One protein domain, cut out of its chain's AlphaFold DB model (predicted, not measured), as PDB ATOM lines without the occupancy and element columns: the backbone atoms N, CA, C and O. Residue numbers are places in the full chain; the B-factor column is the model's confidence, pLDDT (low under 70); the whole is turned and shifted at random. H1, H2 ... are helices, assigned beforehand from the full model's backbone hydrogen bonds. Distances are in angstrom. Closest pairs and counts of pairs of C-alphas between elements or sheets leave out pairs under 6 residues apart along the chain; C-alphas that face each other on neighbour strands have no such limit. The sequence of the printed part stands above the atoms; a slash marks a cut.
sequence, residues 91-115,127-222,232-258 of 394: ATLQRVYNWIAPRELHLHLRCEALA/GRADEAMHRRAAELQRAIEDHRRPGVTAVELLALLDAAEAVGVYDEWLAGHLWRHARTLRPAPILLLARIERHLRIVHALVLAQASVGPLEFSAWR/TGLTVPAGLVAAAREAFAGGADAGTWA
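AT A GLANCE: This is residues 91 to 115, 127 to 222 and 232 to 258 of the 394 residues of an uncharacterized protein of Acidimicrobiia bacterium (UniProt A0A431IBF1). Four helices in chain order, H3, H4, H5 and H6, fold back and forth as successive hairpins, with H4, H5 and H6 forming a loose bundle. H3 packs on H4, and H7 crosses H6 on its side away from H4 and H5; H1 lies by H3, and H2 packs on H5. The printed part has 148 residues with seven named helices, H1 to H7 in chain order, and no named strand, and its class is all helix. It is compact, with a radius of gyration of the C-alphas of 15.8 A, and rounded, spanning 45 by 36 by 30 A.

IN THESE COORDINATES: H1, residues 91 to 100, begins at C-alpha 91 (40.839, 11.002, -3.020). H2 covers residues 104 to 114. H3, residues 131 to 147, is 24.2 A from first to last C-alpha, and H4, residues 154 to 167, is 20.5 A. H5 covers residues 172 to 182. H6, residues 190 to 213, is the longest at 34.5 A, from C-alpha 190 at (26.240, 18.515, 24.799). H7, residues 240 to 249, ends at C-alpha 249 (44.111, 24.642, 12.382).

HOW THE PARTS SIT: H4, H5 and H6 form an up and down bundle, each helix running against the one before it. H5 and H6, a helical hairpin, touch at a shallow tilt of 12 degrees, with the closest C-alphas, of Ala 175 and Ile 196, 5.7 A apart. H4 and H5, also a hairpin, touch at 16 degrees, a shallow tilt, with residues 154 to 157 of H4 alone; their closest C-alphas are those of Leu 157 and Leu 178, 6.3 A apart. H4 and H6 only just touch, with 3 pairs of C-alphas within 8 A, the closest being Leu 158 and Leu 192 at 6.0 A. H3 and H4, a hairpin, touch at Leu 140 and Ala 163, whose C-alphas are 5.1 A apart. H7 touches H6 at a steep tilt of 54 degrees, opposite ways, closest at the C-alphas of Ala 205 and Ala 244, 4.8 A. H2 touches H5 through the C-alphas of Leu 109 and His 177, 7.2 A apart. H1 touches no helix but is near H3. Every O i to N i+4 pair is within hydrogen-bond range in H1, H2, H3, H5 and H7; H4 has 9 of 10 and H6 18 of 20.

THE WHOLE: The C-alphas farthest apart, of Pro 187 and Arg 222, are 53.2 A apart. Residues 116 to 126 and 223 to 231 are cut out, with C-alpha gaps of 25.6 A and 12.4 A. Of the links printed whole, none is long. Residues 217 to 218 pair antiparallel with residues 234 to 235. The mean pLDDT of the printed part is 80.1; 42 residues are under 70, namely 98 to 115, 127 to 139, 141 to 150 and 232.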
ATOM      1  N   ALA A  91      41.369  12.223  -2.425       87.12
ATOM      2  CA  ALA A  91      40.839  11.002  -3.020       87.12
ATOM      3  C   ALA A  91      39.560  10.528  -2.308       87.12
ATOM      4  O   ALA A  91      38.642  10.025  -2.955       87.12
ATOM      5  N   THR A  92      39.477  10.699  -0.988       85.31
ATOM      6  CA  THR A  92      38.286  10.422  -0.183       85.31
ATOM      7  C   THR A  92      37.173  11.384  -0.543       85.31
ATOM      8  O   THR A  92      36.088  10.911  -0.864       85.31
ATOM      9  N   LEU A  93      37.437  12.695  -0.598       85.25
ATOM     10  CA  LEU A  93      36.434  13.665  -1.049       85.25
ATOM     11  C   LEU A  93      35.931  13.340  -2.454       85.25
ATOM     12  O   LEU A  93      34.725  13.299  -2.676       85.25
ATOM     13  N   GLN A  94      36.834  13.040  -3.389       83.44
ATOM     14  CA  GLN A  94      36.465  12.675  -4.753       83.44
ATOM     15  C   GLN A  94      35.561  11.437  -4.767       83.44
ATOM     16  O   GLN A  94      34.535  11.445  -5.441       83.44
ATOM     17  N   ARG A  95      35.897  10.383  -4.010       78.75
ATOM     18  CA  ARG A  95      35.055   9.182  -3.889       78.75
ATOM     19  C   ARG A  95      33.685   9.506  -3.297       78.75
ATOM     20  O   ARG A  95      32.680   9.075  -3.852       78.75
ATOM     21  N   VAL A  96      33.648  10.255  -2.198       76.69
ATOM     22  CA  VAL A  96      32.419  10.625  -1.485       76.69
ATOM     23  C   VAL A  96      31.515  11.458  -2.368       76.69
ATOM     24  O   VAL A  96      30.354  11.116  -2.537       76.69
ATOM     25  N   TYR A  97      32.026  12.508  -2.997       74.75
ATOM     26  CA  TYR A  97      31.213  13.298  -3.903       74.75
ATOM     27  C   TYR A  97      30.825  12.508  -5.147       74.75
ATOM     28  O   TYR A  97      29.695  12.640  -5.568       74.75
ATOM     29  N   ASN A  98      31.661  11.627  -5.703       68.31
ATOM     30  CA  ASN A  98      31.219  10.734  -6.785       68.31
ATOM     31  C   ASN A  98      30.060   9.816  -6.347       68.31
ATOM     32  O   ASN A  98      29.236   9.423  -7.171       68.31
ATOM     33  N   TRP A  99      30.009   9.480  -5.059       65.19
ATOM     34  CA  TRP A  99      28.963   8.678  -4.440       65.19
ATOM     35  C   TRP A  99      27.686   9.491  -4.126       65.19
ATOM     36  O   TRP A  99      26.597   9.015  -4.425       65.19
ATOM     37  N   ILE A 100      27.808  10.724  -3.607       62.59
ATOM     38  CA  ILE A 100      26.691  11.641  -3.267       62.59
ATOM     39  C   ILE A 100      26.171  12.422  -4.486       62.59
ATOM     40  O   ILE A 100      25.011  12.833  -4.511       62.59
ATOM     41  N   ALA A 101      27.004  12.627  -5.513       47.84
ATOM     42  CA  ALA A 101      26.742  13.497  -6.663       47.84
ATOM     43  C   ALA A 101      25.452  13.210  -7.435       47.84
ATOM     44  O   ALA A 101      24.953  14.158  -8.045       47.84
ATOM     45  N   PRO A 102      24.814  12.026  -7.402       48.28
ATOM     46  CA  PRO A 102      23.458  11.947  -7.897       48.28
ATOM     47  C   PRO A 102      22.464  12.404  -6.823       48.28
ATOM     48  O   PRO A 102      21.517  11.699  -6.551       48.28
ATOM     49  N   ARG A 103      22.602  13.612  -6.254       49.66
ATOM     50  CA  ARG A 103      21.485  14.341  -5.613       49.66
ATOM     51  C   ARG A 103      20.830  13.655  -4.388       49.66
ATOM     52  O   ARG A 103      19.922  14.247  -3.817       49.66
ATOM     53  N   GLU A 104      21.286  12.473  -3.966       51.00
ATOM     54  CA  GLU A 104      20.522  11.522  -3.143       51.00
ATOM     55  C   GLU A 104      20.412  11.936  -1.677       51.00
ATOM     56  O   GLU A 104      19.306  12.070  -1.173       51.00
ATOM     57  N   LEU A 105      21.526  12.213  -0.989       55.44
ATOM     58  CA  LEU A 105      21.483  12.624   0.425       55.44
ATOM     59  C   LEU A 105      20.727  13.955   0.594       55.44
ATOM     60  O   LEU A 105      19.927  14.121   1.513       55.44
ATOM     61  N   HIS A 106      20.931  14.874  -0.353       53.94
ATOM     62  CA  HIS A 106      20.226  16.152  -0.414       53.94
ATOM     63  C   HIS A 106      18.723  15.971  -0.655       53.94
ATOM     64  O   HIS A 106      17.920  16.540   0.078       53.94
ATOM     65  N   LEU A 107      18.321  15.191  -1.667       52.91
ATOM     66  CA  LEU A 107      16.909  14.897  -1.923       52.91
ATOM     67  C   LEU A 107      16.288  14.150  -0.750       52.91
ATOM     68  O   LEU A 107      15.171  14.470  -0.380       52.91
ATOM     69  N   HIS A 108      17.012  13.231  -0.124       56.12
ATOM     70  CA  HIS A 108      16.532  12.461   1.010       56.12
ATOM     71  C   HIS A 108      16.186  13.357   2.208       56.12
ATOM     72  O   HIS A 108      15.043  13.361   2.666       56.12
ATOM     73  N   LEU A 109      17.140  14.170   2.674       55.62
ATOM     74  CA  LEU A 109      16.941  15.056   3.828       55.62
ATOM     75  C   LEU A 109      15.954  16.199   3.523       55.62
ATOM     76  O   LEU A 109      15.224  16.658   4.407       55.62
ATOM     77  N   ARG A 110      15.899  16.659   2.264       51.00
ATOM     78  CA  ARG A 110      14.968  17.702   1.806       51.00
ATOM     79  C   ARG A 110      13.548  17.177   1.596       51.00
ATOM     80  O   ARG A 110      12.598  17.887   1.917       51.00
ATOM     81  N   CYS A 111      13.380  15.957   1.089       53.56
ATOM     82  CA  CYS A 111      12.079  15.303   0.985       53.56
ATOM     83  C   CYS A 111      11.470  15.110   2.371       53.56
ATOM     84  O   CYS A 111      10.283  15.344   2.504       53.56
ATOM     85  N   GLU A 112      12.252  14.818   3.413       50.38
ATOM     86  CA  GLU A 112      11.751  14.771   4.795       50.38
ATOM     87  C   GLU A 112      11.297  16.134   5.331       50.38
ATOM     88  O   GLU A 112      10.271  16.216   6.000       50.38
ATOM     89  N   ALA A 113      11.996  17.221   4.988       48.91
ATOM     90  CA  ALA A 113      11.549  18.576   5.327       48.91
ATOM     91  C   ALA A 113      10.255  18.990   4.592       48.91
ATOM     92  O   ALA A 113       9.544  19.875   5.057       48.91
ATOM     93  N   LEU A 114       9.946  18.350   3.458       45.34
ATOM     94  CA  LEU A 114       8.738  18.571   2.652       45.34
ATOM     95  C   LEU A 114       7.659  17.486   2.865       45.34
ATOM     96  O   LEU A 114       6.537  17.643   2.385       45.34
ATOM     97  N   ALA A 115       7.972  16.395   3.573       45.53
ATOM     98  CA  ALA A 115       7.115  15.221   3.759       45.53
ATOM     99  C   ALA A 115       6.119  15.353   4.921       45.53
ATOM    100  O   ALA A 115       5.496  14.370   5.316       45.53
ATOM    101  N   GLY A 127      26.020   4.133  -6.518       44.62
ATOM    102  CA  GLY A 127      26.984   3.838  -7.587       44.62
ATOM    103  C   GLY A 127      28.229   3.067  -7.113       44.62
ATOM    104  O   GLY A 127      28.479   2.937  -5.919       44.62
ATOM    105  N   ARG A 128      29.037   2.573  -8.068       47.44
ATOM    106  CA  ARG A 128      30.211   1.709  -7.816       47.44
ATOM    107  C   ARG A 128      31.286   2.399  -6.956       47.44
ATOM    108  O   ARG A 128      32.100   3.157  -7.476       47.44
ATOM    109  N   ALA A 129      31.328   2.065  -5.672       50.41
ATOM    110  CA  ALA A 129      32.436   2.315  -4.748       50.41
ATOM    111  C   ALA A 129      33.333   1.062  -4.539       50.41
ATOM    112  O   ALA A 129      33.084  -0.004  -5.099       50.41
ATOM    113  N   ASP A 130      34.388   1.159  -3.729       57.75
ATOM    114  CA  ASP A 130      35.095  -0.026  -3.201       57.75
ATOM    115  C   ASP A 130      34.170  -0.802  -2.231       57.75
ATOM    116  O   ASP A 130      33.264  -0.206  -1.646       57.75
ATOM    117  N   GLU A 131      34.342  -2.114  -2.037       61.59
ATOM    118  CA  GLU A 131      33.484  -2.946  -1.167       61.59
ATOM    119  C   GLU A 131      33.395  -2.394   0.264       61.59
ATOM    120  O   GLU A 131      32.326  -2.388   0.877       61.59
ATOM    121  N   ALA A 132      34.508  -1.884   0.797       63.41
ATOM    122  CA  ALA A 132      34.543  -1.279   2.125       63.41
ATOM    123  C   ALA A 132      33.711   0.012   2.199       63.41
ATOM    124  O   ALA A 132      33.008   0.240   3.184       63.41
ATOM    125  N   MET A 133      33.757   0.832   1.148       65.00
ATOM    126  CA  MET A 133      32.975   2.060   1.060       65.00
ATOM    127  C   MET A 133      31.493   1.759   0.820       65.00
ATOM    128  O   MET A 133      30.659   2.401   1.441       65.00
ATOM    129  N   HIS A 134      31.149   0.741   0.023       64.62
ATOM    130  CA  HIS A 134      29.766   0.276  -0.115       64.62
ATOM    131  C   HIS A 134      29.178  -0.210   1.210       64.62
ATOM    132  O   HIS A 134      28.030   0.105   1.505       64.62
ATOM    133  N   ARG A 135      29.945  -0.956   2.021       66.75
ATOM    134  CA  ARG A 135      29.481  -1.397   3.347       66.75
ATOM    135  C   ARG A 135      29.169  -0.210   4.254       66.75
ATOM    136  O   ARG A 135      28.061  -0.128   4.766       66.75
ATOM    137  N   ARG A 136      30.101   0.738   4.380       68.44
ATOM    138  CA  ARG A 136      29.899   1.938   5.207       68.44
ATOM    139  C   ARG A 136      28.802   2.860   4.662       68.44
ATOM    140  O   ARG A 136      28.051   3.455   5.421       68.44
ATOM    141  N   ALA A 137      28.661   2.944   3.343       65.31
ATOM    142  CA  ALA A 137      27.579   3.684   2.709       65.31
ATOM    143  C   ALA A 137      26.209   3.027   2.947       65.31
ATOM    144  O   ALA A 137      25.226   3.723   3.176       65.31
ATOM    145  N   ALA A 138      26.140   1.692   2.951       66.19
ATOM    146  CA  ALA A 138      24.938   0.959   3.332       66.19
ATOM    147  C   ALA A 138      24.612   1.116   4.829       66.19
ATOM    148  O   ALA A 138      23.441   1.137   5.194       66.19
ATOM    149  N   GLU A 139      25.619   1.245   5.697       68.38
ATOM    150  CA  GLU A 139      25.432   1.576   7.117       68.38
ATOM    151  C   GLU A 139      24.852   2.982   7.295       68.38
ATOM    152  O   GLU A 139      23.860   3.135   8.002       68.38
ATOM    153  N   LEU A 140      25.395   3.984   6.595       71.00
ATOM    154  CA  LEU A 140      24.846   5.343   6.579       71.00
ATOM    155  C   LEU A 140      23.403   5.360   6.054       71.00
ATOM    156  O   LEU A 140      22.531   5.963   6.669       71.00
ATOM    157  N   GLN A 141      23.131   4.645   4.964       69.00
ATOM    158  CA  GLN A 141      21.792   4.514   4.396       69.00
ATOM    159  C   GLN A 141      20.789   3.914   5.394       69.00
ATOM    160  O   GLN A 141      19.691   4.438   5.559       69.00
ATOM    161  N   ARG A 142      21.177   2.846   6.102       68.12
ATOM    162  CA  ARG A 142      20.344   2.246   7.156       68.12
ATOM    163  C   ARG A 142      20.134   3.197   8.328       68.12
ATOM    164  O   ARG A 142      19.014   3.311   8.800       68.12
ATOM    165  N   ALA A 143      21.183   3.890   8.770       68.69
ATOM    166  CA  ALA A 143      21.085   4.856   9.862       68.69
ATOM    167  C   ALA A 143      20.100   5.985   9.525       68.69
ATOM    168  O   ALA A 143      19.292   6.372  10.365       68.69
ATOM    169  N   ILE A 144      20.124   6.463   8.280       69.00
ATOM    170  CA  ILE A 144      19.164   7.436   7.761       69.00
ATOM    171  C   ILE A 144      17.732   6.860   7.775       69.00
ATOM    172  O   ILE A 144      16.803   7.516   8.240       69.00
ATOM    173  N   GLU A 145      17.535   5.629   7.297       67.31
ATOM    174  CA  GLU A 145      16.213   4.986   7.271       67.31
ATOM    175  C   GLU A 145      15.646   4.709   8.674       67.31
ATOM    176  O   GLU A 145      14.449   4.896   8.899       67.31
ATOM    177  N   ASP A 146      16.484   4.292   9.625       65.94
ATOM    178  CA  ASP A 146      16.085   4.045  11.014       65.94
ATOM    179  C   ASP A 146      15.750   5.347  11.759       65.94
ATOM    180  O   ASP A 146      14.819   5.371  12.571       65.94
ATOM    181  N   HIS A 147      16.433   6.444  11.421       65.25
ATOM    182  CA  HIS A 147      16.195   7.780  11.975       65.25
ATOM    183  C   HIS A 147      14.804   8.355  11.638       65.25
ATOM    184  O   HIS A 147      14.289   9.209  12.356       65.25
ATOM    185  N   ARG A 148      14.121   7.846  10.604       65.19
ATOM    186  CA  ARG A 148      12.772   8.301  10.197       65.19
ATOM    187  C   ARG A 148      11.667   8.071  11.232       65.19
ATOM    188  O   ARG A 148      10.522   8.473  11.016       65.19
ATOM    189  N   ARG A 149      11.957   7.385  12.339       65.38
ATOM    190  CA  ARG A 149      10.971   7.058  13.373       65.38
ATOM    191  C   ARG A 149      10.834   8.203  14.387       65.38
ATOM    192  O   ARG A 149      11.828   8.812  14.775       65.38
ATOM    193  N   PRO A 150       9.617   8.504  14.874       61.91
ATOM    194  CA  PRO A 150       9.449   9.450  15.971       61.91
ATOM    195  C   PRO A 150      10.135   8.929  17.246       61.91
ATOM    196  O   PRO A 150      10.061   7.740  17.547       61.91
ATOM    197  N   GLY A 151      10.751   9.831  18.019       70.81
ATOM    198  CA  GLY A 151      11.373   9.499  19.311       70.81
ATOM    199  C   GLY A 151      12.889   9.276  19.291       70.81
ATOM    200  O   GLY A 151      13.403   8.652  20.214       70.81
ATOM    201  N   VAL A 152      13.591   9.792  18.280       79.69
ATOM    202  CA  VAL A 152      15.050   9.658  18.135       79.69
ATOM    203  C   VAL A 152      15.809  10.184  19.358       79.69
ATOM    204  O   VAL A 152      15.570  11.291  19.842       79.69
ATOM    205  N   THR A 153      16.759   9.388  19.831       87.88
ATOM    206  CA  THR A 153      17.638   9.657  20.969       87.88
ATOM    207  C   THR A 153      18.944  10.343  20.550       87.88
ATOM    208  O   THR A 153      19.376  10.279  19.400       87.88
ATOM    209  N   ALA A 154      19.647  10.959  21.508       89.12
ATOM    210  CA  ALA A 154      20.975  11.532  21.254       89.12
ATOM    211  C   ALA A 154      21.991  10.487  20.748       89.12
ATOM    212  O   ALA A 154      22.886  10.830  19.980       89.12
ATOM    213  N   VAL A 155      21.846   9.226  21.172       89.19
ATOM    214  CA  VAL A 155      22.715   8.112  20.766       89.19
ATOM    215  C   VAL A 155      22.508   7.768  19.293       89.19
ATOM    216  O   VAL A 155      23.483   7.603  18.569       89.19
ATOM    217  N   GLU A 156      21.260   7.714  18.831       87.25
ATOM    218  CA  GLU A 156      20.939   7.447  17.422       87.25
ATOM    219  C   GLU A 156      21.423   8.580  16.509       87.25
ATOM    220  O   GLU A 156      22.024   8.320  15.467       87.25
ATOM    221  N   LEU A 157      21.261   9.839  16.934       88.94
ATOM    222  CA  LEU A 157      21.780  11.003  16.204       88.94
ATOM    223  C   LEU A 157      23.314  10.992  16.106       88.94
ATOM    224  O   LEU A 157      23.869  11.319  15.057       88.94
ATOM    225  N   LEU A 158      24.002  10.612  17.187       90.19
ATOM    226  CA  LEU A 158      25.455  10.436  17.183       90.19
ATOM    227  C   LEU A 158      25.875   9.297  16.251       90.19
ATOM    228  O   LEU A 158      26.802   9.484  15.473       90.19
ATOM    229  N   ALA A 159      25.170   8.164  16.268       86.81
ATOM    230  CA  ALA A 159      25.466   7.033  15.392       86.81
ATOM    231  C   ALA A 159      25.303   7.390  13.905       86.81
ATOM    232  O   ALA A 159      26.128   6.984  13.084       86.81
ATOM    233  N   LEU A 160      24.287   8.188  13.552       85.88
ATOM    234  CA  LEU A 160      24.118   8.711  12.196       85.88
ATOM    235  C   LEU A 160      25.289   9.623  11.793       85.88
ATOM    236  O   LEU A 160      25.827   9.496  10.691       85.88
ATOM    237  N   LEU A 161      25.721  10.510  12.693       89.38
ATOM    238  CA  LEU A 161      26.873  11.380  12.453       89.38
ATOM    239  C   LEU A 161      28.177  10.580  12.319       89.38
ATOM    240  O   LEU A 161      28.957  10.834  11.403       89.38
ATOM    241  N   ASP A 162      28.390   9.570  13.163       89.00
ATOM    242  CA  ASP A 162      29.550   8.679  13.091       89.00
ATOM    243  C   ASP A 162      29.574   7.889  11.777       89.00
ATOM    244  O   ASP A 162      30.628   7.786  11.145       89.00
ATOM    245  N   ALA A 163      28.424   7.385  11.316       83.44
ATOM    246  CA  ALA A 163      28.314   6.699  10.031       83.44
ATOM    247  C   ALA A 163      28.663   7.627   8.854       83.44
ATOM    248  O   ALA A 163      29.380   7.218   7.937       83.44
ATOM    249  N   ALA A 164      28.211   8.885   8.895       85.88
ATOM    250  CA  ALA A 164      28.534   9.888   7.883       85.88
ATOM    251  C   ALA A 164      30.028  10.244   7.880       85.88
ATOM    252  O   ALA A 164      30.694  10.192   6.841       85.88
ATOM    253  N   GLU A 165      30.598  10.531   9.048       88.44
ATOM    254  CA  GLU A 165      32.018  10.854   9.164       88.44
ATOM    255  C   GLU A 165      32.920   9.665   8.783       88.44
ATOM    256  O   GLU A 165      33.978   9.859   8.177       88.44
ATOM    257  N   ALA A 166      32.502   8.423   9.056       84.38
ATOM    258  CA  ALA A 166      33.256   7.213   8.719       84.38
ATOM    259  C   ALA A 166      33.436   6.995   7.207       84.38
ATOM    260  O   ALA A 166      34.394   6.330   6.788       84.38
ATOM    261  N   VAL A 167      32.541   7.544   6.380       80.00
ATOM    262  CA  VAL A 167      32.697   7.564   4.917       80.00
ATOM    263  C   VAL A 167      33.322   8.855   4.399       80.00
ATOM    264  O   VAL A 167      33.651   8.902   3.222       80.00
ATOM    265  N   GLY A 168      33.549   9.862   5.245       84.25
ATOM    266  CA  GLY A 168      34.076  11.169   4.844       84.25
ATOM    267  C   GLY A 168      33.005  12.140   4.339       84.25
ATOM    268  O   GLY A 168      33.333  13.074   3.609       84.25
ATOM    269  N   VAL A 169      31.735  11.923   4.698       85.12
ATOM    270  CA  VAL A 169      30.640  12.859   4.412       85.12
ATOM    271  C   VAL A 169      30.689  13.986   5.437       85.12
ATOM    272  O   VAL A 169      30.353  13.789   6.601       85.12
ATOM    273  N   TYR A 170      31.071  15.176   4.977       88.00
ATOM    274  CA  TYR A 170      30.954  16.429   5.718       88.00
ATOM    275  C   TYR A 170      30.020  17.355   4.950       88.00
ATOM    276  O   TYR A 170      30.324  17.769   3.835       88.00
ATOM    277  N   ASP A 171      28.867  17.634   5.543       84.31
ATOM    278  CA  ASP A 171      27.742  18.302   4.897       84.31
ATOM    279  C   ASP A 171      26.940  19.131   5.911       84.31
ATOM    280  O   ASP A 171      26.659  18.674   7.025       84.31
ATOM    281  N   GLU A 172      26.596  20.356   5.516       83.69
ATOM    282  CA  GLU A 172      25.864  21.317   6.345       83.69
ATOM    283  C   GLU A 172      24.396  20.915   6.550       83.69
ATOM    284  O   GLU A 172      23.875  21.063   7.652       83.69
ATOM    285  N   TRP A 173      23.745  20.313   5.547       80.25
ATOM    286  CA  TRP A 173      22.344  19.889   5.650       80.25
ATOM    287  C   TRP A 173      22.168  18.723   6.614       80.25
ATOM    288  O   TRP A 173      21.206  18.707   7.384       80.25
ATOM    289  N   LEU A 174      23.098  17.763   6.610       83.44
ATOM    290  CA  LEU A 174      23.133  16.701   7.615       83.44
ATOM    291  C   LEU A 174      23.246  17.295   9.025       83.44
ATOM    292  O   LEU A 174      22.477  16.923   9.909       83.44
ATOM    293  N   ALA A 175      24.165  18.241   9.233       88.50
ATOM    294  CA  ALA A 175      24.321  18.919  10.518       88.50
ATOM    295  C   ALA A 175      23.043  19.669  10.935       88.50
ATOM    296  O   ALA A 175      22.598  19.523  12.076       88.50
ATOM    297  N   GLY A 176      22.409  20.395  10.010       84.88
ATOM    298  CA  GLY A 176      21.139  21.079  10.249       84.88
ATOM    299  C   GLY A 176      19.996  20.119  10.577       84.88
ATOM    300  O   GLY A 176      19.231  20.341  11.519       84.88
ATOM    301  N   HIS A 177      19.910  18.991   9.873       82.69
ATOM    302  CA  HIS A 177      18.958  17.927  10.169       82.69
ATOM    303  C   HIS A 177      19.165  17.360  11.581       82.69
ATOM    304  O   HIS A 177      18.229  17.377  12.382       82.69
ATOM    305  N   LEU A 178      20.387  16.950  11.933       87.69
ATOM    306  CA  LEU A 178      20.709  16.442  13.271       87.69
ATOM    307  C   LEU A 178      20.387  17.469  14.364       87.69
ATOM    308  O   LEU A 178      19.819  17.121  15.400       87.69
ATOM    309  N   TRP A 179      20.686  18.748  14.124       88.25
ATOM    310  CA  TRP A 179      20.374  19.832  15.053       88.25
ATOM    311  C   TRP A 179      18.865  20.006  15.284       88.25
ATOM    312  O   TRP A 179      18.444  20.183  16.431       88.25
ATOM    313  N   ARG A 180      18.025  19.894  14.240       84.56
ATOM    314  CA  ARG A 180      16.555  19.987  14.367       84.56
ATOM    315  C   ARG A 180      15.969  18.935  15.311       84.56
ATOM    316  O   ARG A 180      14.962  19.216  15.963       84.56
ATOM    317  N   HIS A 181      16.602  17.769  15.411       85.44
ATOM    318  CA  HIS A 181      16.246  16.742  16.389       85.44
ATOM    319  C   HIS A 181      16.912  17.000  17.745       85.44
ATOM    320  O   HIS A 181      16.244  16.977  18.773       85.44
ATOM    321  N   ALA A 182      18.203  17.341  17.769       89.19
ATOM    322  CA  ALA A 182      18.938  17.602  19.005       89.19
ATOM    323  C   ALA A 182      18.315  18.731  19.850       89.19
ATOM    324  O   ALA A 182      18.299  18.646  21.078       89.19
ATOM    325  N   ARG A 183      17.757  19.773  19.212       86.00
ATOM    326  CA  ARG A 183      17.169  20.941  19.896       86.00
ATOM    327  C   ARG A 183      15.935  20.621  20.745       86.00
ATOM    328  O   ARG A 183      15.570  21.432  21.600       86.00
ATOM    329  N   THR A 184      15.284  19.475  20.535       84.56
ATOM    330  CA  THR A 184      14.106  19.050  21.315       84.56
ATOM    331  C   THR A 184      14.470  18.162  22.505       84.56
ATOM    332  O   THR A 184      13.662  18.014  23.420       84.56
ATOM    333  N   LEU A 185      15.693  17.623  22.543       88.00
ATOM    334  CA  LEU A 185      16.156  16.741  23.610       88.00
ATOM    335  C   LEU A 185      16.422  17.524  24.901       88.00
ATOM    336  O   LEU A 185      16.957  18.637  24.876       88.00
ATOM    337  N   ARG A 186      16.016  16.954  26.041       86.88
ATOM    338  CA  ARG A 186      16.229  17.523  27.378       86.88
ATOM    339  C   ARG A 186      16.747  16.439  28.335       86.88
ATOM    340  O   ARG A 186      16.112  15.386  28.400       86.88
ATOM    341  N   PRO A 187      17.838  16.685  29.091       88.19
ATOM    342  CA  PRO A 187      18.740  17.848  29.005       88.19
ATOM    343  C   PRO A 187      19.428  17.959  27.630       88.19
ATOM    344  O   PRO A 187      19.383  17.022  26.831       88.19
ATOM    345  N   ALA A 188      20.007  19.119  27.324       89.62
ATOM    346  CA  ALA A 188      20.649  19.378  26.042       89.62
ATOM    347  C   ALA A 188      21.805  18.381  25.796       89.62
ATOM    348  O   ALA A 188      22.662  18.193  26.667       89.62
ATOM    349  N   PRO A 189      21.878  17.746  24.612       92.25
ATOM    350  CA  PRO A 189      22.854  16.695  24.336       92.25
ATOM    351  C   PRO A 189      24.220  17.301  23.971       92.25
ATOM    352  O   PRO A 189      24.590  17.373  22.800       92.25
ATOM    353  N   ILE A 190      24.987  17.747  24.975       92.31
ATOM    354  CA  ILE A 190      26.240  18.515  24.799       92.31
ATOM    355  C   ILE A 190      27.230  17.844  23.842       92.31
ATOM    356  O   ILE A 190      27.801  18.518  22.986       92.31
ATOM    357  N   LEU A 191      27.432  16.529  23.968       91.94
ATOM    358  CA  LEU A 191      28.377  15.796  23.121       91.94
ATOM    359  C   LEU A 191      27.960  15.828  21.647       91.94
ATOM    360  O   LEU A 191      28.791  16.086  20.779       91.94
ATOM    361  N   LEU A 192      26.667  15.638  21.374       93.31
ATOM    362  CA  LEU A 192      26.112  15.727  20.027       93.31
ATOM    363  C   LEU A 192      26.253  17.145  19.465       93.31
ATOM    364  O   LEU A 192      26.737  17.303  18.349       93.31
ATOM    365  N   LEU A 193      25.910  18.180  20.241       94.06
ATOM    366  CA  LEU A 193      26.050  19.576  19.805       94.06
ATOM    367  C   LEU A 193      27.511  19.937  19.493       94.06
ATOM    368  O   LEU A 193      27.792  20.574  18.479       94.06
ATOM    369  N   ALA A 194      28.455  19.474  20.314       93.81
ATOM    370  CA  ALA A 194      29.882  19.681  20.087       93.81
ATOM    371  C   ALA A 194      30.411  18.935  18.850       93.81
ATOM    372  O   ALA A 194      31.327  19.423  18.183       93.81
ATOM    373  N   ARG A 195      29.848  17.761  18.538       94.50
ATOM    374  CA  ARG A 195      30.185  16.989  17.337       94.50
ATOM    375  C   ARG A 195      29.612  17.638  16.075       94.50
ATOM    376  O   ARG A 195      30.342  17.781  15.100       94.50
ATOM    377  N   ILE A 196      28.372  18.131  16.133       94.50
ATOM    378  CA  ILE A 196      27.759  18.943  15.069       94.50
ATOM    379  C   ILE A 196      28.603  20.201  14.810       94.50
ATOM    380  O   ILE A 196      28.923  20.490  13.658       94.50
ATOM    381  N   GLU A 197      29.043  20.918  15.856       94.62
ATOM    382  CA  GLU A 197      29.900  22.103  15.680       94.62
ATOM    383  C   GLU A 197      31.223  21.740  14.989       94.62
ATOM    384  O   GLU A 197      31.652  22.439  14.071       94.62
ATOM    385  N   ARG A 198      31.868  20.630  15.374       95.19
ATOM    386  CA  ARG A 198      33.078  20.148  14.690       95.19
ATOM    387  C   ARG A 198      32.822  19.853  13.213       95.19
ATOM    388  O   ARG A 198      33.631  20.250  12.377       95.19
ATOM    389  N   HIS A 199      31.736  19.151  12.904       94.75
ATOM    390  CA  HIS A 199      31.364  18.793  11.536       94.75
ATOM    391  C   HIS A 199      31.216  20.040  10.660       94.75
ATOM    392  O   HIS A 199      31.845  20.136   9.609       94.75
ATOM    393  N   LEU A 200      30.496  21.050  11.151       94.62
ATOM    394  CA  LEU A 200      30.319  22.333  10.464       94.62
ATOM    395  C   LEU A 200      31.633  23.105  10.296       94.62
ATOM    396  O   LEU A 200      31.863  23.714   9.255       94.62
ATOM    397  N   ARG A 201      32.541  23.047  11.277       95.81
ATOM    398  CA  ARG A 201      33.882  23.645  11.146       95.81
ATOM    399  C   ARG A 201      34.706  22.996  10.037       95.81
ATOM    400  O   ARG A 201      35.463  23.687   9.361       95.81
ATOM    401  N   ILE A 202      34.575  21.684   9.843       95.69
ATOM    402  CA  ILE A 202      35.233  20.971   8.738       95.69
ATOM    403  C   ILE A 202      34.620  21.397   7.400       95.69
ATOM    404  O   ILE A 202      35.366  21.711   6.474       95.69
ATOM    405  N   VAL A 203      33.288  21.487   7.317       93.81
ATOM    406  CA  VAL A 203      32.584  21.995   6.124       93.81
ATOM    407  C   VAL A 203      33.056  23.407   5.774       93.81
ATOM    408  O   VAL A 203      33.473  23.658   4.645       93.81
ATOM    409  N   HIS A 204      33.081  24.322   6.743       94.94
ATOM    410  CA  HIS A 204      33.532  25.689   6.504       94.94
ATOM    411  C   HIS A 204      35.018  25.750   6.119       94.94
ATOM    412  O   HIS A 204      35.390  26.481   5.202       94.94
ATOM    413  N   ALA A 205      35.875  24.933   6.737       96.81
ATOM    414  CA  ALA A 205      37.279  24.840   6.352       96.81
ATOM    415  C   ALA A 205      37.462  24.381   4.891       96.81
ATOM    416  O   ALA A 205      38.330  24.907   4.195       96.81
ATOM    417  N   LEU A 206      36.624  23.459   4.399       94.19
ATOM    418  CA  LEU A 206      36.603  23.055   2.987       94.19
ATOM    419  C   LEU A 206      36.161  24.200   2.064       94.19
ATOM    420  O   LEU A 206      36.718  24.359   0.980       94.19
ATOM    421  N   VAL A 207      35.196  25.023   2.483       92.44
ATOM    422  CA  VAL A 207      34.777  26.222   1.733       92.44
ATOM    423  C   VAL A 207      35.914  27.246   1.653       92.44
ATOM    424  O   VAL A 207      36.224  27.740   0.569       92.44
ATOM    425  N   LEU A 208      36.593  27.525   2.768       95.00
ATOM    426  CA  LEU A 208      37.743  28.436   2.796       95.00
ATOM    427  C   LEU A 208      38.902  27.923   1.930       95.00
ATOM    428  O   LEU A 208      39.556  28.702   1.233       95.00
ATOM    429  N   ALA A 209      39.137  26.611   1.928       96.19
ATOM    430  CA  ALA A 209      40.162  25.988   1.101       96.19
ATOM    431  C   ALA A 209      39.899  26.175  -0.399       96.19
ATOM    432  O   ALA A 209      40.839  26.447  -1.148       96.19
ATOM    433  N   GLN A 210      38.636  26.117  -0.838       93.50
ATOM    434  CA  GLN A 210      38.276  26.341  -2.243       93.50
ATOM    435  C   GLN A 210      38.666  27.738  -2.742       93.50
ATOM    436  O   GLN A 210      39.054  27.897  -3.898       93.50
ATOM    437  N   ALA A 211      38.646  28.751  -1.871       92.00
ATOM    438  CA  ALA A 211      39.130  30.087  -2.222       92.00
ATOM    439  C   ALA A 211      40.649  30.123  -2.489       92.00
ATOM    440  O   ALA A 211      41.129  31.027  -3.171       92.00
ATOM    441  N   SER A 212      41.400  29.151  -1.960       91.62
ATOM    442  CA  SER A 212      42.863  29.082  -2.064       91.62
ATOM    443  C   SER A 212      43.342  28.172  -3.198       91.62
ATOM    444  O   SER A 212      44.292  28.524  -3.892       91.62
ATOM    445  N   VAL A 213      42.703  27.013  -3.395       95.19
ATOM    446  CA  VAL A 213      43.147  25.994  -4.371       95.19
ATOM    447  C   VAL A 213      42.237  25.852  -5.596       95.19
ATOM    448  O   VAL A 213      42.568  25.114  -6.522       95.19
ATOM    449  N   GLY A 214      41.106  26.561  -5.622       90.62
ATOM    450  CA  GLY A 214      40.079  26.457  -6.656       90.62
ATOM    451  C   GLY A 214      38.822  25.722  -6.173       90.62
ATOM    452  O   GLY A 214      38.860  25.013  -5.163       90.62
ATOM    453  N   PRO A 215      37.684  25.904  -6.866       88.69
ATOM    454  CA  PRO A 215      36.419  25.291  -6.482       88.69
ATOM    455  C   PRO A 215      36.358  23.809  -6.854       88.69
ATOM    456  O   PRO A 215      37.057  23.335  -7.748       88.69
ATOM    457  N   LEU A 216      35.445  23.087  -6.206       84.75
ATOM    458  CA  LEU A 216      34.982  21.796  -6.708       84.75
ATOM    459  C   LEU A 216      34.230  22.009  -8.029       84.75
ATOM    460  O   LEU A 216      33.269  22.779  -8.078       84.75
ATOM    461  N   GLU A 217      34.635  21.322  -9.097       82.31
ATOM    462  CA  GLU A 217      34.012  21.485 -10.413       82.31
ATOM    463  C   GLU A 217      33.166  20.272 -10.784       82.31
ATOM    464  O   GLU A 217      33.653  19.143 -10.776       82.31
ATOM    465  N   PHE A 218      31.911  20.509 -11.178       79.25
ATOM    466  CA  PHE A 218      31.066  19.503 -11.813       79.25
ATOM    467  C   PHE A 218      30.853  19.848 -13.289       79.25
ATOM    468  O   PHE A 218      30.218  20.839 -13.651       79.25
ATOM    469  N   SER A 219      31.367  18.994 -14.158       77.19
ATOM    470  CA  SER A 219      31.176  19.027 -15.595       77.19
ATOM    471  C   SER A 219      30.138  17.994 -15.990       77.19
ATOM    472  O   SER A 219      30.334  16.806 -15.775       77.19
ATOM    473  N   ALA A 220      29.050  18.428 -16.625       74.19
ATOM    474  CA  ALA A 220      28.108  17.507 -17.251       74.19
ATOM    475  C   ALA A 220      28.751  16.809 -18.459       74.19
ATOM    476  O   ALA A 220      29.563  17.399 -19.177       74.19
ATOM    477  N   TRP A 221      28.349  15.568 -18.723       76.06
ATOM    478  CA  TRP A 221      28.783  14.849 -19.911       76.06
ATOM    479  C   TRP A 221      28.118  15.458 -21.151       76.06
ATOM    480  O   TRP A 221      26.897  15.594 -21.203       76.06
ATOM    481  N   ARG A 222      28.920  15.854 -22.148       79.12
ATOM    482  CA  ARG A 222      28.452  16.648 -23.304       79.12
ATOM    483  C   ARG A 222      28.371  15.877 -24.625       79.12
ATOM    484  O   ARG A 222      28.057  16.475 -25.650       79.12
ATOM    485  N   THR A 232      32.953  10.666 -13.814       69.31
ATOM    486  CA  THR A 232      32.078  11.159 -12.741       69.31
ATOM    487  C   THR A 232      31.679  12.618 -12.913       69.31
ATOM    488  O   THR A 232      30.813  13.107 -12.196       69.31
ATOM    489  N   GLY A 233      32.309  13.323 -13.858       73.69
ATOM    490  CA  GLY A 233      32.097  14.750 -14.079       73.69
ATOM    491  C   GLY A 233      32.637  15.640 -12.963       73.69
ATOM    492  O   GLY A 233      32.690  16.846 -13.153       73.69
ATOM    493  N   LEU A 234      33.071  15.081 -11.837       80.44
ATOM    494  CA  LEU A 234      33.575  15.832 -10.701       80.44
ATOM    495  C   LEU A 234      35.101  15.918 -10.724       80.44
ATOM    496  O   LEU A 234      35.769  14.888 -10.821       80.44
ATOM    497  N   THR A 235      35.630  17.115 -10.499       83.00
ATOM    498  CA  THR A 235      37.053  17.360 -10.262       83.00
ATOM    499  C   THR A 235      37.246  17.970  -8.877       83.00
ATOM    500  O   THR A 235      36.764  19.071  -8.608       83.00
ATOM    501  N   VAL A 236      37.973  17.267  -8.004       88.31
ATOM    502  CA  VAL A 236      38.501  17.818  -6.748       88.31
ATOM    503  C   VAL A 236      39.884  18.434  -7.011       88.31
ATOM    504  O   VAL A 236      40.778  17.720  -7.475       88.31
ATOM    505  N   PRO A 237      40.096  19.733  -6.731       90.25
ATOM    506  CA  PRO A 237      41.408  20.365  -6.853       90.25
ATOM    507  C   PRO A 237      42.454  19.692  -5.963       90.25
ATOM    508  O   PRO A 237      42.191  19.374  -4.803       90.25
ATOM    509  N   ALA A 238      43.661  19.505  -6.497       93.31
ATOM    510  CA  ALA A 238      44.760  18.929  -5.734       93.31
ATOM    511  C   ALA A 238      45.165  19.847  -4.568       93.31
ATOM    512  O   ALA A 238      45.362  21.048  -4.750       93.31
ATOM    513  N   GLY A 239      45.329  19.268  -3.382       95.12
ATOM    514  CA  GLY A 239      45.686  19.980  -2.160       95.12
ATOM    515  C   GLY A 239      44.498  20.589  -1.412       95.12
ATOM    516  O   GLY A 239      44.724  21.272  -0.412       95.12
ATOM    517  N   LEU A 240      43.252  20.339  -1.836       95.06
ATOM    518  CA  LEU A 240      42.059  20.890  -1.185       95.06
ATOM    519  C   LEU A 240      41.974  20.499   0.293       95.06
ATOM    520  O   LEU A 240      41.785  21.364   1.147       95.06
ATOM    521  N   VAL A 241      42.159  19.221   0.624       95.81
ATOM    522  CA  VAL A 241      42.086  18.757   2.015       95.81
ATOM    523  C   VAL A 241      43.266  19.253   2.846       95.81
ATOM    524  O   VAL A 241      43.097  19.538   4.032       95.81
ATOM    525  N   ALA A 242      44.448  19.400   2.247       96.62
ATOM    526  CA  ALA A 242      45.597  19.983   2.936       96.62
ATOM    527  C   ALA A 242      45.324  21.451   3.310       96.62
ATOM    528  O   ALA A 242      45.456  21.815   4.478       96.62
ATOM    529  N   ALA A 243      44.834  22.253   2.360       97.19
ATOM    530  CA  ALA A 243      44.438  23.639   2.602       97.19
ATOM    531  C   ALA A 243      43.282  23.746   3.617       97.19
ATOM    532  O   ALA A 243      43.292  24.621   4.481       97.19
ATOM    533  N   ALA A 244      42.313  22.826   3.582       97.12
ATOM    534  CA  ALA A 244      41.230  22.783   4.568       97.12
ATOM    535  C   ALA A 244      41.747  22.452   5.972       97.12
ATOM    536  O   ALA A 244      41.325  23.058   6.954       97.12
ATOM    537  N   ARG A 245      42.704  21.528   6.086       97.19
ATOM    538  CA  ARG A 245      43.352  21.203   7.361       97.19
ATOM    539  C   ARG A 245      44.099  22.408   7.931       97.19
ATOM    540  O   ARG A 245      44.000  22.663   9.130       97.19
ATOM    541  N   GLU A 246      44.801  23.160   7.086       96.75
ATOM    542  CA  GLU A 246      45.453  24.415   7.473       96.75
ATOM    543  C   GLU A 246      44.437  25.468   7.926       96.75
ATOM    544  O   GLU A 246      44.600  26.045   9.000       96.75
ATOM    545  N   ALA A 247      43.345  25.665   7.178       96.50
ATOM    546  CA  ALA A 247      42.272  26.586   7.553       96.50
ATOM    547  C   ALA A 247      41.621  26.197   8.894       96.50
ATOM    548  O   ALA A 247      41.385  27.049   9.754       96.50
ATOM    549  N   PHE A 248      41.384  24.902   9.116       96.25
ATOM    550  CA  PHE A 248      40.843  24.390  10.372       96.25
ATOM    551  C   PHE A 248      41.787  24.643  11.552       96.25
ATOM    552  O   PHE A 248      41.353  25.133  12.597       96.25
ATOM    553  N   ALA A 249      43.082  24.356  11.382       95.50
ATOM    554  CA  ALA A 249      44.111  24.642  12.382       95.50
ATOM    555  C   ALA A 249      44.268  26.152  12.638       95.50
ATOM    556  O   ALA A 249      44.516  26.562  13.771       95.50
ATOM    557  N   GLY A 250      44.058  26.974  11.607       93.38
ATOM    558  CA  GLY A 250      44.012  28.435  11.672       93.38
ATOM    559  C   GLY A 250      42.771  29.009  12.364       93.38
ATOM    560  O   GLY A 250      42.669  30.226  12.499       93.38
ATOM    561  N   GLY A 251      41.850  28.162  12.833       92.62
ATOM    562  CA  GLY A 251      40.702  28.581  13.631       92.62
ATOM    563  C   GLY A 251      39.394  28.731  12.860       92.62
ATOM    564  O   GLY A 251      38.534  29.474  13.328       92.62
ATOM    565  N   ALA A 252      39.213  28.026  11.733       93.56
ATOM    566  CA  ALA A 252      37.914  27.971  11.056       93.56
ATOM    567  C   ALA A 252      36.786  27.650  12.058       93.56
ATOM    568  O   ALA A 252      36.856  26.685  12.837       93.56
ATOM    569  N   ASP A 253      35.768  28.508  12.064       92.88
ATOM    570  CA  ASP A 253      34.556  28.369  12.863       92.88
ATOM    571  C   ASP A 253      33.479  27.589  12.092       92.88
ATOM    572  O   ASP A 253      33.741  27.057  11.017       92.88
ATOM    573  N   ALA A 254      32.279  27.473  12.662       92.25
ATOM    574  CA  ALA A 254      31.169  26.746  12.049       92.25
ATOM    575  C   ALA A 254      30.456  27.545  10.932       92.25
ATOM    576  O   ALA A 254      29.311  27.246  10.613       92.25
ATOM    577  N   GLY A 255      31.090  28.576  10.361       90.56
ATOM    578  CA  GLY A 255      30.510  29.387   9.295       90.56
ATOM    579  C   GLY A 255      29.317  30.206   9.784       90.56
ATOM    580  O   GLY A 255      29.339  30.756  10.888       90.56
ATOM    581  N   THR A 256      28.256  30.251   8.979       87.81
ATOM    582  CA  THR A 256      26.984  30.931   9.290       87.81
ATOM    583  C   THR A 256      26.386  30.463  10.621       87.81
ATOM    584  O   THR A 256      25.852  31.268  11.377       87.81
ATOM    585  N   TRP A 257      26.584  29.201  11.011       88.12
ATOM    586  CA  TRP A 257      26.130  28.667  12.302       88.12
ATOM    587  C   TRP A 257      26.823  29.293  13.520       88.12
ATOM    588  O   TRP A 257      26.289  29.248  14.634       88.12
ATOM    589  N   ALA A 258      28.022  29.852  13.337       87.88
ATOM    590  CA  ALA A 258      28.766  30.537  14.389       87.88
ATOM    591  C   ALA A 258      28.544  32.057  14.397       87.88
ATOM    592  O   ALA A 258      28.702  32.676  15.457       87.88
TER     593      ALA A 258